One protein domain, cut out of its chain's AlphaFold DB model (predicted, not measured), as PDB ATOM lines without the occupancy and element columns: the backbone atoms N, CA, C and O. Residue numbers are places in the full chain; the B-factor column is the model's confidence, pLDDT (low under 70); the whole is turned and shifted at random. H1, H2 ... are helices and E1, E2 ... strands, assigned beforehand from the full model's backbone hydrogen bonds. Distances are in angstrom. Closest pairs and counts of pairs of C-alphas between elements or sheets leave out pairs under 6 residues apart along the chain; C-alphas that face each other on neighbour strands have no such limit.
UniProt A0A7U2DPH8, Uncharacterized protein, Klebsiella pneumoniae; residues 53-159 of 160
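Overview. This is residues 53 to 159 of the 160 residues of an uncharacterized protein of Klebsiella pneumoniae (UniProt A0A7U2DPH8). Picture a small group of crossed helices with a two-stranded hairpin as an arm at one end: the long helices H2 and H3 stand at a wide angle, H4 packs between them, and the short H1 packs on H2. H3 leads away from H2 straight into the twisted hairpin E1 E2, which lies far from H1, H2 and H4, and a long link then brings the backbone back to H4. The printed part has 107 residues, with four named helices and two named strands in the order H1 H2 H3 E1 E2 H4; the sheet, E1 - E2, is antiparallel and the class is mostly helix. The whole is loose, with a radius of gyration of the C-alphas of 16.7 A and spans of 52 by 36 by 21 A.

Arrangement. Begin with H1, residues 53 to 61, and H2, residues 68 to 89: they touch, closest at the C-alphas of Ser 58 and Asp 70, 4.7 A apart, at a steep tilt of 56 degrees, opposite ways. H2 touches H1 with residues 70 to 77 alone. Next look at H3, residues 98 to 116, which is close to H2 but not clearly touching it, the closest C-alphas being those of Lys 75 and Ile 98, 7.7 A apart. H1 and H3 only just touch, with 3 pairs of C-alphas within 8 A, the closest those of Tyr 56 and Leu 102 at 6.7 A. Then come E1, residues 117 to 121, and E2, residues 127 to 134, an antiparallel hairpin in which N 118 and O 133 are 2.9 A apart and N 128 and O 120 are 2.8 A apart, both within hydrogen-bond range. E2 bends by 106 degrees at residue 130. Last, H4, residues 146 to 157, touches H2 at a steep tilt of 57 degrees, the same way, closest at the C-alphas of Ala 81 and Ser 151, 5.8 A apart. H4 also touches H3, about perpendicular at 76 degrees, closest at the C-alphas of Ala 104 and Ile 153, 6.8 A apart. In H1, H2 and H3 every O i to N i+4 pair is within hydrogen-bond range; in H4 it is 7 of 8.

Along the chain. Find C-alpha 53 at (179.014, 208.538, 163.240), where H1 begins. H2 runs 31.0 A from C-alpha 68 to C-alpha 89, and H3 runs 26.4 A from C-alpha 98 to C-alpha 116 at (174.671, 191.771, 163.272). H4 ends at C-alpha 157, (182.480, 202.216, 144.615).

Size, cuts and confidence. The two C-alphas farthest apart, those of Lys 90 and Asp 124, are 55.3 A apart. The printed part has no cut, and the link from E2 to H4 is long, with 11 residues. Mean pLDDT of the printed part is 89.0, and residue 65 is under 70.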
ATOM      1  N   SER A  53     179.960 207.510 162.785       95.75
ATOM      2  CA  SER A  53     179.014 208.538 163.240       95.75
ATOM      3  C   SER A  53     179.610 209.943 163.231       95.75
ATOM      4  O   SER A  53     178.941 210.893 162.832       95.75
ATOM      5  N   ASP A  54     180.866 210.084 163.654       94.38
ATOM      6  CA  ASP A  54     181.514 211.387 163.813       94.38
ATOM      7  C   ASP A  54     181.829 211.992 162.444       94.38
ATOM      8  O   ASP A  54     181.579 213.177 162.206       94.38
ATOM      9  N   TRP A  55     182.303 211.158 161.513       95.69
ATOM     10  CA  TRP A  55     182.499 211.540 160.116       95.69
ATOM     11  C   TRP A  55     181.182 211.920 159.438       95.69
ATOM     12  O   TRP A  55     181.081 213.019 158.893       95.69
ATOM     13  N   TYR A  56     180.154 211.074 159.548       96.38
ATOM     14  CA  TYR A  56     178.849 211.315 158.932       96.38
ATOM     15  C   TYR A  56     178.239 212.639 159.422       96.38
ATOM     16  O   TYR A  56     177.831 213.480 158.621       96.38
ATOM     17  N   GLN A  57     178.243 212.880 160.739       94.44
ATOM     18  CA  GLN A  57     177.721 214.124 161.316       94.44
ATOM     19  C   GLN A  57     178.536 215.350 160.904       94.44
ATOM     20  O   GLN A  57     177.957 216.401 160.632       94.44
ATOM     21  N   SER A  58     179.863 215.228 160.816       94.25
ATOM     22  CA  SER A  58     180.705 216.317 160.314       94.25
ATOM     23  C   SER A  58     180.338 216.661 158.871       94.25
ATOM     24  O   SER A  58     180.116 217.824 158.557       94.25
ATOM     25  N   CYS A  59     180.157 215.662 158.006       93.81
ATOM     26  CA  CYS A  59     179.731 215.887 156.627       93.81
ATOM     27  C   CYS A  59     178.345 216.541 156.522       93.81
ATOM     28  O   CYS A  59     178.184 217.479 155.747       93.81
ATOM     29  N   LYS A  60     177.367 216.124 157.339       92.12
ATOM     30  CA  LYS A  60     176.035 216.756 157.374       92.12
ATOM     31  C   LYS A  60     176.078 218.214 157.832       92.12
ATOM     32  O   LYS A  60     175.339 219.039 157.307       92.12
ATOM     33  N   ARG A  61     176.936 218.550 158.799       87.31
ATOM     34  CA  ARG A  61     177.099 219.930 159.290       87.31
ATOM     35  C   ARG A  61     177.949 220.804 158.370       87.31
ATOM     36  O   ARG A  61     177.888 222.026 158.479       87.31
ATOM     37  N   ALA A  62     178.727 220.197 157.482       82.81
ATOM     38  CA  ALA A  62     179.597 220.905 156.556       82.81
ATOM     39  C   ALA A  62     178.859 221.541 155.363       82.81
ATOM     40  O   ALA A  62     179.470 222.293 154.608       82.81
ATOM     41  N   GLU A  63     177.553 221.285 155.211       73.12
ATOM     42  CA  GLU A  63     176.680 222.042 154.300       73.12
ATOM     43  C   GLU A  63     176.587 223.533 154.707       73.12
ATOM     44  O   GLU A  63     176.325 224.391 153.864       73.12
ATOM     45  N   ASP A  64     176.867 223.870 155.976       76.00
ATOM     46  CA  ASP A  64     176.996 225.255 156.437       76.00
ATOM     47  C   ASP A  64     178.414 225.797 156.192       76.00
ATOM     48  O   ASP A  64     179.395 225.385 156.817       76.00
ATOM     49  N   THR A  65     178.508 226.809 155.327       62.41
ATOM     50  CA  THR A  65     179.743 227.542 154.989       62.41
ATOM     51  C   THR A  65     180.504 228.127 156.186       62.41
ATOM     52  O   THR A  65     181.697 228.411 156.071       62.41
ATOM     53  N   LYS A  66     179.862 228.294 157.349       72.00
ATOM     54  CA  LYS A  66     180.520 228.763 158.580       72.00
ATOM     55  C   LYS A  66     181.310 227.667 159.292       72.00
ATOM     56  O   LYS A  66     182.080 227.965 160.203       72.00
ATOM     57  N   ASN A  67     181.157 226.411 158.880       81.75
ATOM     58  CA  ASN A  67     181.717 225.262 159.571       81.75
ATOM     59  C   ASN A  67     182.924 224.654 158.843       81.75
ATOM     60  O   ASN A  67     182.954 223.479 158.469       81.75
ATOM     61  N   ALA A  68     183.967 225.473 158.672       83.44
ATOM     62  CA  ALA A  68     185.207 225.079 158.000       83.44
ATOM     63  C   ALA A  68     185.894 223.866 158.656       83.44
ATOM     64  O   ALA A  68     186.540 223.072 157.971       83.44
ATOM     65  N   ARG A  69     185.739 223.703 159.977       87.38
ATOM     66  CA  ARG A  69     186.286 222.563 160.720       87.38
ATOM     67  C   ARG A  69     185.627 221.253 160.298       87.38
ATOM     68  O   ARG A  69     186.342 220.307 159.976       87.38
ATOM     69  N   ASP A  70     184.297 221.197 160.302       89.00
ATOM     70  CA  ASP A  70     183.574 219.976 159.942       89.00
ATOM     71  C   ASP A  70     183.742 219.644 158.454       89.00
ATOM     72  O   ASP A  70     183.902 218.472 158.112       89.00
ATOM     73  N   TRP A  71     183.822 220.654 157.578       87.94
ATOM     74  CA  TRP A  71     184.180 220.447 156.170       87.94
ATOM     75  C   TRP A  71     185.579 219.849 156.010       87.94
ATOM     76  O   TRP A  71     185.754 218.859 155.298       87.94
ATOM     77  N   GLY A  72     186.573 220.413 156.704       88.75
ATOM     78  CA  GLY A  72     187.945 219.912 156.686       88.75
ATOM     79  C   GLY A  72     188.041 218.474 157.190       88.75
ATOM     80  O   GLY A  72     188.717 217.654 156.571       88.75
ATOM     81  N   TYR A  73     187.314 218.147 158.261       91.06
ATOM     82  CA  TYR A  73     187.239 216.783 158.775       91.06
ATOM     83  C   TYR A  73     186.554 215.835 157.783       91.06
ATOM     84  O   TYR A  73     187.130 214.813 157.424       91.06
ATOM     85  N   CYS A  74     185.367 216.189 157.284       93.50
ATOM     86  CA  CYS A  74     184.611 215.384 156.326       93.50
ATOM     87  C   CYS A  74     185.438 215.059 155.072       93.50
ATOM     88  O   CYS A  74     185.666 213.887 154.749       93.50
ATOM     89  N   LYS A  75     185.922 216.105 154.391       92.00
ATOM     90  CA  LYS A  75     186.640 215.977 153.123       92.00
ATOM     91  C   LYS A  75     188.028 215.378 153.317       92.00
ATOM     92  O   LYS A  75     188.386 214.453 152.601       92.00
ATOM     93  N   GLY A  76     188.793 215.854 154.299       91.19
ATOM     94  CA  GLY A  76     190.159 215.380 154.531       91.19
ATOM     95  C   GLY A  76     190.217 213.899 154.905       91.19
ATOM     96  O   GLY A  76     191.093 213.170 154.435       91.19
ATOM     97  N   TYR A  77     189.256 213.425 155.699       92.69
ATOM     98  CA  TYR A  77     189.182 212.015 156.076       92.69
ATOM     99  C   TYR A  77     188.797 211.125 154.884       92.69
ATOM    100  O   TYR A  77     189.398 210.068 154.686       92.69
ATOM    101  N   LEU A  78     187.846 211.571 154.053       94.06
ATOM    102  CA  LEU A  78     187.457 210.868 152.827       94.06
ATOM    103  C   LEU A  78     188.612 210.814 151.814       94.06
ATOM    104  O   LEU A  78     188.933 209.737 151.313       94.06
ATOM    105  N   ASP A  79     189.282 211.945 151.577       92.56
ATOM    106  CA  ASP A  79     190.447 212.043 150.689       92.56
ATOM    107  C   ASP A  79     191.569 211.094 151.153       92.56
ATOM    108  O   ASP A  79     192.191 210.422 150.333       92.56
ATOM    109  N   SER A  80     191.778 210.960 152.468       91.56
ATOM    110  CA  SER A  80     192.768 210.032 153.037       91.56
ATOM    111  C   SER A  80     192.430 208.563 152.755       91.56
ATOM    112  O   SER A  80     193.312 207.779 152.401       91.56
ATOM    113  N   ALA A  81     191.157 208.175 152.870       93.56
ATOM    114  CA  ALA A  81     190.720 206.814 152.560       93.56
ATOM    115  C   ALA A  81     190.818 206.512 151.049       93.56
ATOM    116  O   ALA A  81     191.247 205.422 150.659       93.56
ATOM    117  N   ILE A  82     190.500 207.488 150.189       93.12
ATOM    118  CA  ILE A  82     190.661 207.377 148.728       93.12
ATOM    119  C   ILE A  82     192.144 207.250 148.358       93.12
ATOM    120  O   ILE A  82     192.508 206.391 147.552       93.12
ATOM    121  N   GLN A  83     193.007 208.065 148.968       92.06
ATOM    122  CA  GLN A  83     194.450 208.012 148.751       92.06
ATOM    123  C   GLN A  83     195.020 206.650 149.160       92.06
ATOM    124  O   GLN A  83     195.762 206.046 148.391       92.06
ATOM    125  N   SER A  84     194.620 206.119 150.320       92.06
ATOM    126  CA  SER A  84     195.039 204.786 150.772       92.06
ATOM    127  C   SER A  84     194.613 203.676 149.803       92.06
ATOM    128  O   SER A  84     195.402 202.774 149.494       92.06
ATOM    129  N   HIS A  85     193.395 203.760 149.256       91.00
ATOM    130  CA  HIS A  85     192.958 202.850 148.200       91.00
ATOM    131  C   HIS A  85     193.860 202.953 146.969       91.00
ATOM    132  O   HIS A  85     194.383 201.931 146.532       91.00
ATOM    133  N   TYR A  86     194.098 204.160 146.450       91.56
ATOM    134  CA  TYR A  86     194.975 204.364 145.295       91.56
ATOM    135  C   TYR A  86     196.392 203.840 145.548       91.56
ATOM    136  O   TYR A  86     196.978 203.187 144.689       91.56
ATOM    137  N   GLU A  87     196.954 204.071 146.732       92.19
ATOM    138  CA  GLU A  87     198.284 203.576 147.082       92.19
ATOM    139  C   GLU A  87     198.359 202.050 147.070       92.19
ATOM    140  O   GLU A  87     199.375 201.504 146.629       92.19
ATOM    141  N   THR A  88     197.274 201.381 147.464       88.88
ATOM    142  CA  THR A  88     197.175 199.919 147.532       88.88
ATOM    143  C   THR A  88     196.865 199.284 146.174       88.88
ATOM    144  O   THR A  88     197.482 198.290 145.802       88.88
ATOM    145  N   THR A  89     195.912 199.834 145.420       89.25
ATOM    146  CA  THR A  89     195.368 199.211 144.198       89.25
ATOM    147  C   THR A  89     195.918 199.812 142.909       89.25
ATOM    148  O   THR A  89     195.777 199.211 141.847       89.25
ATOM    149  N   LYS A  90     196.516 201.008 142.983       90.00
ATOM    150  CA  LYS A  90     196.881 201.868 141.842       90.00
ATOM    151  C   LYS A  90     195.697 202.263 140.952       90.00
ATOM    152  O   LYS A  90     195.901 202.750 139.841       90.00
ATOM    153  N   LYS A  91     194.466 202.111 141.450       87.94
ATOM    154  CA  LYS A  91     193.230 202.498 140.767       87.94
ATOM    155  C   LYS A  91     192.714 203.829 141.285       87.94
ATOM    156  O   LYS A  91     192.727 204.091 142.487       87.94
ATOM    157  N   ARG A  92     192.281 204.690 140.366       87.62
ATOM    158  CA  ARG A  92     191.696 205.989 140.718       87.62
ATOM    159  C   ARG A  92     190.217 205.809 141.011       87.62
ATOM    160  O   ARG A  92     189.507 205.180 140.232       87.62
ATOM    161  N   CYS A  93     189.754 206.418 142.094       88.94
ATOM    162  CA  CYS A  93     188.325 206.499 142.333       88.94
ATOM    163  C   CYS A  93     187.674 207.453 141.313       88.94
ATOM    164  O   CYS A  93     188.269 208.495 141.006       88.94
ATOM    165  N   PRO A  94     186.486 207.132 140.769       87.88
ATOM    166  CA  PRO A  94     185.702 208.093 140.003       87.88
ATOM    167  C   PRO A  94     185.379 209.336 140.842       87.88
ATOM    168  O   PRO A  94     185.441 209.319 142.071       87.88
ATOM    169  N   ASN A  95     185.014 210.425 140.166       87.00
ATOM    170  CA  ASN A  95     184.615 211.657 140.839       87.00
ATOM    171  C   ASN A  95     183.237 211.477 141.499       87.00
ATOM    172  O   ASN A  95     182.202 211.683 140.864       87.00
ATOM    173  N   LEU A  96     183.236 211.039 142.756       86.50
ATOM    174  CA  LEU A  96     182.045 210.843 143.577       86.50
ATOM    175  C   LEU A  96     181.848 212.044 144.505       86.50
ATOM    176  O   LEU A  96     182.798 212.554 145.098       86.50
ATOM    177  N   SER A  97     180.599 212.488 144.640       91.25
ATOM    178  CA  SER A  97     180.250 213.555 145.581       91.25
ATOM    179  C   SER A  97     180.286 213.043 147.026       91.25
ATOM    180  O   SER A  97     180.135 211.845 147.264       91.25
ATOM    181  N   ILE A  98     180.414 213.941 148.010       91.75
ATOM    182  CA  ILE A  98     180.283 213.573 149.434       91.75
ATOM    183  C   ILE A  98     178.917 212.934 149.710       91.75
ATOM    184  O   ILE A  98     178.848 211.968 150.467       91.75
ATOM    185  N   GLN A  99     177.850 213.408 149.055       93.50
ATOM    186  CA  GLN A  99     176.516 212.827 149.202       93.50
ATOM    187  C   GLN A  99     176.490 211.354 148.776       93.50
ATOM    188  O   GLN A  99     175.928 210.535 149.494       93.50
ATOM    189  N   ASN A 100     177.193 210.987 147.697       94.19
ATOM    190  CA  ASN A 100     177.280 209.589 147.260       94.19
ATOM    191  C   ASN A 100     177.869 208.692 148.365       94.19
ATOM    192  O   ASN A 100     177.430 207.560 148.554       94.19
ATOM    193  N   PHE A 101     178.857 209.196 149.111       94.88
ATOM    194  CA  PHE A 101     179.448 208.458 150.227       94.88
ATOM    195  C   PHE A 101     178.545 208.430 151.462       94.88
ATOM    196  O   PHE A 101     178.518 207.410 152.145       94.88
ATOM    197  N   LEU A 102     177.797 209.501 151.746       96.00
ATOM    198  CA  LEU A 102     176.796 209.501 152.818       96.00
ATOM    199  C   LEU A 102     175.721 208.436 152.567       96.00
ATOM    200  O   LEU A 102     175.459 207.622 153.453       96.00
ATOM    201  N   ASP A 103     175.195 208.370 151.344       96.19
ATOM    202  CA  ASP A 103     174.197 207.373 150.944       96.19
ATOM    203  C   ASP A 103     174.765 205.945 151.038       96.19
ATOM    204  O   ASP A 103     174.110 205.015 151.518       96.19
ATOM    205  N   ALA A 104     176.022 205.754 150.619       95.75
ATOM    206  CA  ALA A 104     176.701 204.465 150.723       95.75
ATOM    207  C   ALA A 104     176.927 204.036 152.183       95.75
ATOM    208  O   ALA A 104     176.788 202.850 152.493       95.75
ATOM    209  N   VAL A 105     177.236 204.978 153.082       97.06
ATOM    210  CA  VAL A 105     177.352 204.722 154.526       97.06
ATOM    211  C   VAL A 105     176.008 204.313 155.116       97.06
ATOM    212  O   VAL A 105     175.961 203.328 155.843       97.06
ATOM    213  N   GLU A 106     174.908 204.989 154.781       97.06
ATOM    214  CA  GLU A 106     173.571 204.601 155.257       97.06
ATOM    215  C   GLU A 106     173.178 203.196 154.792       97.06
ATOM    216  O   GLU A 106     172.689 202.377 155.578       97.06
ATOM    217  N   LYS A 107     173.445 202.880 153.522       96.25
ATOM    218  CA  LYS A 107     173.207 201.543 152.972       96.25
ATOM    219  C   LYS A 107     174.041 200.485 153.695       96.25
ATOM    220  O   LYS A 107     173.526 199.424 154.047       96.25
ATOM    221  N   GLU A 108     175.325 200.755 153.918       95.12
ATOM    222  CA  GLU A 108     176.237 199.847 154.618       95.12
ATOM    223  C   GLU A 108     175.833 199.653 156.087       95.12
ATOM    224  O   GLU A 108     175.816 198.518 156.566       95.12
ATOM    225  N   ALA A 109     175.397 200.724 156.751       94.50
ATOM    226  CA  ALA A 109     174.858 200.731 158.104       94.50
ATOM    227  C   ALA A 109     173.602 199.852 158.235       94.50
ATOM    228  O   ALA A 109     173.539 198.994 159.119       94.50
ATOM    229  N   SER A 110     172.643 199.987 157.312       92.19
ATOM    230  CA  SER A 110     171.431 199.156 157.284       92.19
ATOM    231  C   SER A 110     171.762 197.671 157.111       92.19
ATOM    232  O   SER A 110     171.261 196.825 157.856       92.19
ATOM    233  N   VAL A 111     172.638 197.341 156.154       92.62
ATOM    234  CA  VAL A 111     173.060 195.953 155.903       92.62
ATOM    235  C   VAL A 111     173.803 195.384 157.113       92.62
ATOM    236  O   VAL A 111     173.565 194.236 157.501       92.62
ATOM    237  N   TYR A 112     174.683 196.175 157.731       92.31
ATOM    238  CA  TYR A 112     175.426 195.765 158.918       92.31
ATOM    239  C   TYR A 112     174.490 195.471 160.088       92.31
ATOM    240  O   TYR A 112     174.623 194.419 160.718       92.31
ATOM    241  N   GLN A 113     173.537 196.366 160.367       89.56
ATOM    242  CA  GLN A 113     172.562 196.177 161.434       89.56
ATOM    243  C   GLN A 113     171.780 194.881 161.218       89.56
ATOM    244  O   GLN A 113     171.675 194.077 162.145       89.56
ATOM    245  N   GLU A 114     171.275 194.630 160.010       89.38
ATOM    246  CA  GLU A 114     170.514 193.418 159.703       89.38
ATOM    247  C   GLU A 114     171.318 192.136 159.972       89.38
ATOM    248  O   GLU A 114     170.818 191.225 160.634       89.38
ATOM    249  N   HIS A 115     172.585 192.095 159.546       90.62
ATOM    250  CA  HIS A 115     173.464 190.934 159.721       90.62
ATOM    251  C   HIS A 115     173.914 190.714 161.174       90.62
ATOM    252  O   HIS A 115     174.167 189.576 161.598       90.62
ATOM    253  N   ASN A 116     174.042 191.792 161.950       87.94
ATOM    254  CA  ASN A 116     174.671 191.771 163.272       87.94
ATOM    255  C   ASN A 116     173.698 191.925 164.438       87.94
ATOM    256  O   ASN A 116     174.116 191.907 165.596       87.94
ATOM    257  N   SER A 117     172.402 192.015 164.162       86.44
ATOM    258  CA  SER A 117     171.371 192.104 165.189       86.44
ATOM    259  C   SER A 117     170.205 191.168 164.906       86.44
ATOM    260  O   SER A 117     169.961 190.765 163.769       86.44
ATOM    261  N   ILE A 118     169.466 190.829 165.955       88.31
ATOM    262  CA  ILE A 118     168.229 190.047 165.887       88.31
ATOM    263  C   ILE A 118     167.050 190.901 166.364       88.31
ATOM    264  O   ILE A 118     167.259 191.811 167.168       88.31
ATOM    265  N   PRO A 119     165.811 190.630 165.918       87.06
ATOM    266  CA  PRO A 119     164.636 191.300 166.465       87.06
ATOM    267  C   PRO A 119     164.571 191.153 167.991       87.06
ATOM    268  O   PRO A 119     164.731 190.050 168.525       87.06
ATOM    269  N   ALA A 120     164.337 192.261 168.693       85.88
ATOM    270  CA  ALA A 120     164.133 192.248 170.135       85.88
ATOM    271  C   ALA A 120     162.845 191.489 170.468       85.88
ATOM    272  O   ALA A 120     161.858 191.583 169.737       85.88
ATOM    273  N   LYS A 121     162.840 190.753 171.581       87.25
ATOM    274  CA  LYS A 121     161.643 190.063 172.072       87.25
ATOM    275  C   LYS A 121     161.057 190.813 173.261       87.25
ATOM    276  O   LYS A 121     161.788 191.174 174.182       87.25
ATOM    277  N   GLY A 122     159.745 191.026 173.234       81.81
ATOM    278  CA  GLY A 122     158.990 191.538 174.370       81.81
ATOM    279  C   GLY A 122     158.939 190.523 175.513       81.81
ATOM    280  O   GLY A 122     159.363 189.372 175.377       81.81
ATOM    281  N   ARG A 123     158.376 190.930 176.657       82.31
ATOM    282  CA  ARG A 123     158.157 190.023 177.805       82.31
ATOM    283  C   ARG A 123     157.250 188.836 177.462       82.31
ATOM    284  O   ARG A 123     157.329 187.805 178.113       82.31
ATOM    285  N   ASP A 124     156.414 188.988 176.443       89.25
ATOM    286  CA  ASP A 124     155.523 187.969 175.887       89.25
ATOM    287  C   ASP A 124     156.215 187.029 174.878       89.25
ATOM    288  O   ASP A 124     155.569 186.159 174.296       89.25
ATOM    289  N   GLY A 125     157.519 187.205 174.639       82.69
ATOM    290  CA  GLY A 125     158.304 186.413 173.695       82.69
ATOM    291  C   GLY A 125     158.091 186.771 172.220       82.69
ATOM    292  O   GLY A 125     158.769 186.190 171.366       82.69
ATOM    293  N   LYS A 126     157.205 187.725 171.900       86.75
ATOM    294  CA  LYS A 126     156.949 188.175 170.524       86.75
ATOM    295  C   LYS A 126     157.993 189.190 170.075       86.75
ATOM    296  O   LYS A 126     158.563 189.915 170.886       86.75
ATOM    297  N   ALA A 127     158.244 189.240 168.769       85.62
ATOM    298  CA  ALA A 127     159.155 190.222 168.195       85.62
ATOM    299  C   ALA A 127     158.570 191.637 168.333       85.62
ATOM    300  O   ALA A 127     157.411 191.873 167.995       85.62
ATOM    301  N   MET A 128     159.379 192.572 168.825       80.12
ATOM    302  CA  MET A 128     159.034 193.988 168.889       80.12
ATOM    303  C   MET A 128     159.285 194.635 167.528       80.12
ATOM    304  O   MET A 128     160.366 194.496 166.954       80.12
ATOM    305  N   ASN A 129     158.298 195.368 167.015       80.50
ATOM    306  CA  ASN A 129     158.420 196.038 165.723       80.50
ATOM    307  C   ASN A 129     159.532 197.091 165.748       80.50
ATOM    308  O   ASN A 129     159.551 197.963 166.614       80.50
ATOM    309  N   GLY A 130     160.446 197.009 164.779       74.50
ATOM    310  CA  GLY A 130     161.509 197.994 164.564       74.50
ATOM    311  C   GLY A 130     162.640 197.991 165.597       74.50
ATOM    312  O   GLY A 130     163.614 198.711 165.409       74.50
ATOM    313  N   VAL A 131     162.563 197.182 166.659       84.12
ATOM    314  CA  VAL A 131     163.607 197.122 167.693       84.12
ATOM    315  C   VAL A 131     164.483 195.901 167.460       84.12
ATOM    316  O   VAL A 131     163.995 194.772 167.375       84.12
ATOM    317  N   ARG A 132     165.795 196.118 167.382       85.38
ATOM    318  CA  ARG A 132     166.787 195.056 167.197       85.38
ATOM    319  C   ARG A 132     167.829 195.097 168.306       85.38
ATOM    320  O   ARG A 132     168.142 196.157 168.835       85.38
ATOM    321  N   VAL A 133     168.360 193.931 168.655       86.44
ATOM    322  CA  VAL A 133     169.423 193.762 169.652       86.44
ATOM    323  C   VAL A 133     170.642 193.188 168.951       86.44
ATOM    324  O   VAL A 133     170.545 192.158 168.280       86.44
ATOM    325  N   TYR A 134     171.784 193.856 169.090       82.69
ATOM    326  CA  TYR A 134     173.043 193.386 168.516       82.69
ATOM    327  C   TYR A 134     173.493 192.088 169.177       82.69
ATOM    328  O   TYR A 134     173.225 191.831 170.355       82.69
ATOM    329  N   LYS A 135     174.199 191.265 168.404       84.69
ATOM    330  CA  LYS A 135     174.913 190.100 168.924       84.69
ATOM    331  C   LYS A 135     175.907 190.547 170.007       84.69
ATOM    332  O   LYS A 135     176.377 191.685 170.035       84.69
ATOM    333  N   LYS A 136     176.201 189.643 170.944       80.69
ATOM    334  CA  LYS A 136     177.107 189.933 172.061       80.69
ATOM    335  C   LYS A 136     178.483 190.356 171.527       80.69
ATOM    336  O   LYS A 136     179.002 189.715 170.621       80.69
ATOM    337  N   ASN A 137     179.073 191.387 172.138       79.38
ATOM    338  CA  ASN A 137     180.380 191.961 171.782       79.38
ATOM    339  C   ASN A 137     180.452 192.583 170.373       79.38
ATOM    340  O   ASN A 137     181.540 192.725 169.822       79.38
ATOM    341  N   THR A 138     179.317 192.965 169.786       81.44
ATOM    342  CA  THR A 138     179.275 193.646 168.488       81.44
ATOM    343  C   THR A 138     178.997 195.135 168.675       81.44
ATOM    344  O   THR A 138     178.070 195.508 169.395       81.44
ATOM    345  N   LEU A 139     179.799 195.992 168.038       84.50
ATOM    346  CA  LEU A 139     179.501 197.423 167.968       84.50
ATOM    347  C   LEU A 139     178.265 197.667 167.109       84.50
ATOM    348  O   LEU A 139     177.981 196.916 166.179       84.50
ATOM    349  N   THR A 140     177.570 198.764 167.385       89.00
ATOM    350  CA  THR A 140     176.579 199.275 166.432       89.00
ATOM    351  C   THR A 140     177.278 199.747 165.158       89.00
ATOM    352  O   THR A 140     178.449 200.133 165.190       89.00
ATOM    353  N   GLU A 141     176.567 199.750 164.034       91.69
ATOM    354  CA  GLU A 141     177.074 200.222 162.742       91.69
ATOM    355  C   GLU A 141     177.736 201.598 162.846       91.69
ATOM    356  O   GLU A 141     178.831 201.794 162.328       91.69
ATOM    357  N   TRP A 142     177.134 202.507 163.613       93.94
ATOM    358  CA  TRP A 142     177.592 203.884 163.781       93.94
ATOM    359  C   TRP A 142     178.836 204.033 164.661       93.94
ATOM    360  O   TRP A 142     179.537 205.038 164.572       93.94
ATOM    361  N   GLN A 143     179.133 203.040 165.499       91.75
ATOM    362  CA  GLN A 143     180.301 203.042 166.382       91.75
ATOM    363  C   GLN A 143     181.551 202.447 165.731       91.75
ATOM    364  O   GLN A 143     182.621 202.475 166.338       91.75
ATOM    365  N   ARG A 144     181.434 201.892 164.522       90.81
ATOM    366  CA  ARG A 144     182.566 201.280 163.824       90.81
ATOM    367  C   ARG A 144     183.595 202.335 163.397       90.81
ATOM    368  O   ARG A 144     183.207 203.472 163.111       90.81
ATOM    369  N   PRO A 145     184.889 201.970 163.305       92.12
ATOM    370  CA  PRO A 145     185.929 202.891 162.860       92.12
ATOM    371  C   PRO A 145     185.639 203.444 161.461       92.12
ATOM    372  O   PRO A 145     185.458 202.678 160.510       92.12
ATOM    373  N   ALA A 146     185.642 204.771 161.325       93.50
ATOM    374  CA  ALA A 146     185.307 205.461 160.083       93.50
ATOM    375  C   ALA A 146     186.196 205.005 158.922       93.50
ATOM    376  O   ALA A 146     185.692 204.698 157.846       93.50
ATOM    377  N   PHE A 147     187.509 204.887 159.145       92.31
ATOM    378  CA  PHE A 147     188.444 204.489 158.092       92.31
ATOM    379  C   PHE A 147     188.155 203.089 157.539       92.31
ATOM    380  O   PHE A 147     188.205 202.887 156.327       92.31
ATOM    381  N   SER A 148     187.819 202.132 158.410       90.75
ATOM    382  CA  SER A 148     187.489 200.758 158.010       90.75
ATOM    383  C   SER A 148     186.218 200.726 157.160       90.75
ATOM    384  O   SER A 148     186.217 200.159 156.066       90.75
ATOM    385  N   VAL A 149     185.166 201.412 157.621       93.94
ATOM    386  CA  VAL A 149     183.889 201.522 156.903       93.94
ATOM    387  C   VAL A 149     184.081 202.188 155.539       93.94
ATOM    388  O   VAL A 149     183.731 201.607 154.509       93.94
ATOM    389  N   LEU A 150     184.702 203.369 155.512       95.31
ATOM    390  CA  LEU A 150     184.936 204.128 154.283       95.31
ATOM    391  C   LEU A 150     185.828 203.361 153.307       95.31
ATOM    392  O   LEU A 150     185.522 203.322 152.122       95.31
ATOM    393  N   SER A 151     186.875 202.682 153.781       92.81
ATOM    394  CA  SER A 151     187.713 201.827 152.929       92.81
ATOM    395  C   SER A 151     186.919 200.679 152.308       92.81
ATOM    396  O   SER A 151     187.114 200.352 151.137       92.81
ATOM    397  N   GLY A 152     186.009 200.067 153.071       92.19
ATOM    398  CA  GLY A 152     185.111 199.029 152.572       92.19
ATOM    399  C   GLY A 152     184.145 199.538 151.498       92.19
ATOM    400  O   GLY A 152     183.907 198.837 150.516       92.19
ATOM    401  N   ILE A 153     183.630 200.759 151.656       94.81
ATOM    402  CA  ILE A 153     182.789 201.437 150.659       94.81
ATOM    403  C   ILE A 153     183.609 201.778 149.413       94.81
ATOM    404  O   ILE A 153     183.248 201.380 148.313       94.81
ATOM    405  N   ILE A 154     184.762 202.421 149.572       94.12
ATOM    406  CA  ILE A 154     185.669 202.811 148.482       94.12
ATOM    407  C   ILE A 154     186.081 201.600 147.641       94.12
ATOM    408  O   ILE A 154     186.078 201.673 146.419       94.12
ATOM    409  N   LYS A 155     186.358 200.444 148.255       91.12
ATOM    410  CA  LYS A 155     186.632 199.203 147.506       91.12
ATOM    411  C   LYS A 155     185.475 198.773 146.589       91.12
ATOM    412  O   LYS A 155     185.741 198.133 145.575       91.12
ATOM    413  N   LYS A 156     184.224 199.083 146.944       90.00
ATOM    414  CA  LYS A 156     183.017 198.749 146.166       90.00
ATOM    415  C   LYS A 156     182.683 199.812 145.123       90.00
ATOM    416  O   LYS A 156     182.257 199.460 144.033       90.00
ATOM    417  N   GLU A 157     182.875 201.084 145.461       87.00
ATOM    418  CA  GLU A 157     182.480 202.216 144.615       87.00
ATOM    419  C   GLU A 157     183.592 202.642 143.630       87.00
ATOM    420  O   GLU A 157     183.316 203.188 142.564       87.00
ATOM    421  N   CYS A 158     184.865 202.373 143.943       86.12
ATOM    422  CA  CYS A 158     186.024 202.760 143.131       86.12
ATOM    423  C   CYS A 158     186.556 201.592 142.276       86.12
ATOM    424  O   CYS A 158     187.712 201.189 142.397       86.12
ATOM    425  N   THR A 159     185.714 201.013 141.416       75.12
ATOM    426  CA  THR A 159     186.032 199.772 140.674       75.12
ATOM    427  C   THR A 159     186.701 199.953 139.307       75.12
ATOM    428  O   THR A 159     186.901 198.955 138.615       75.12
TER     429      THR A 159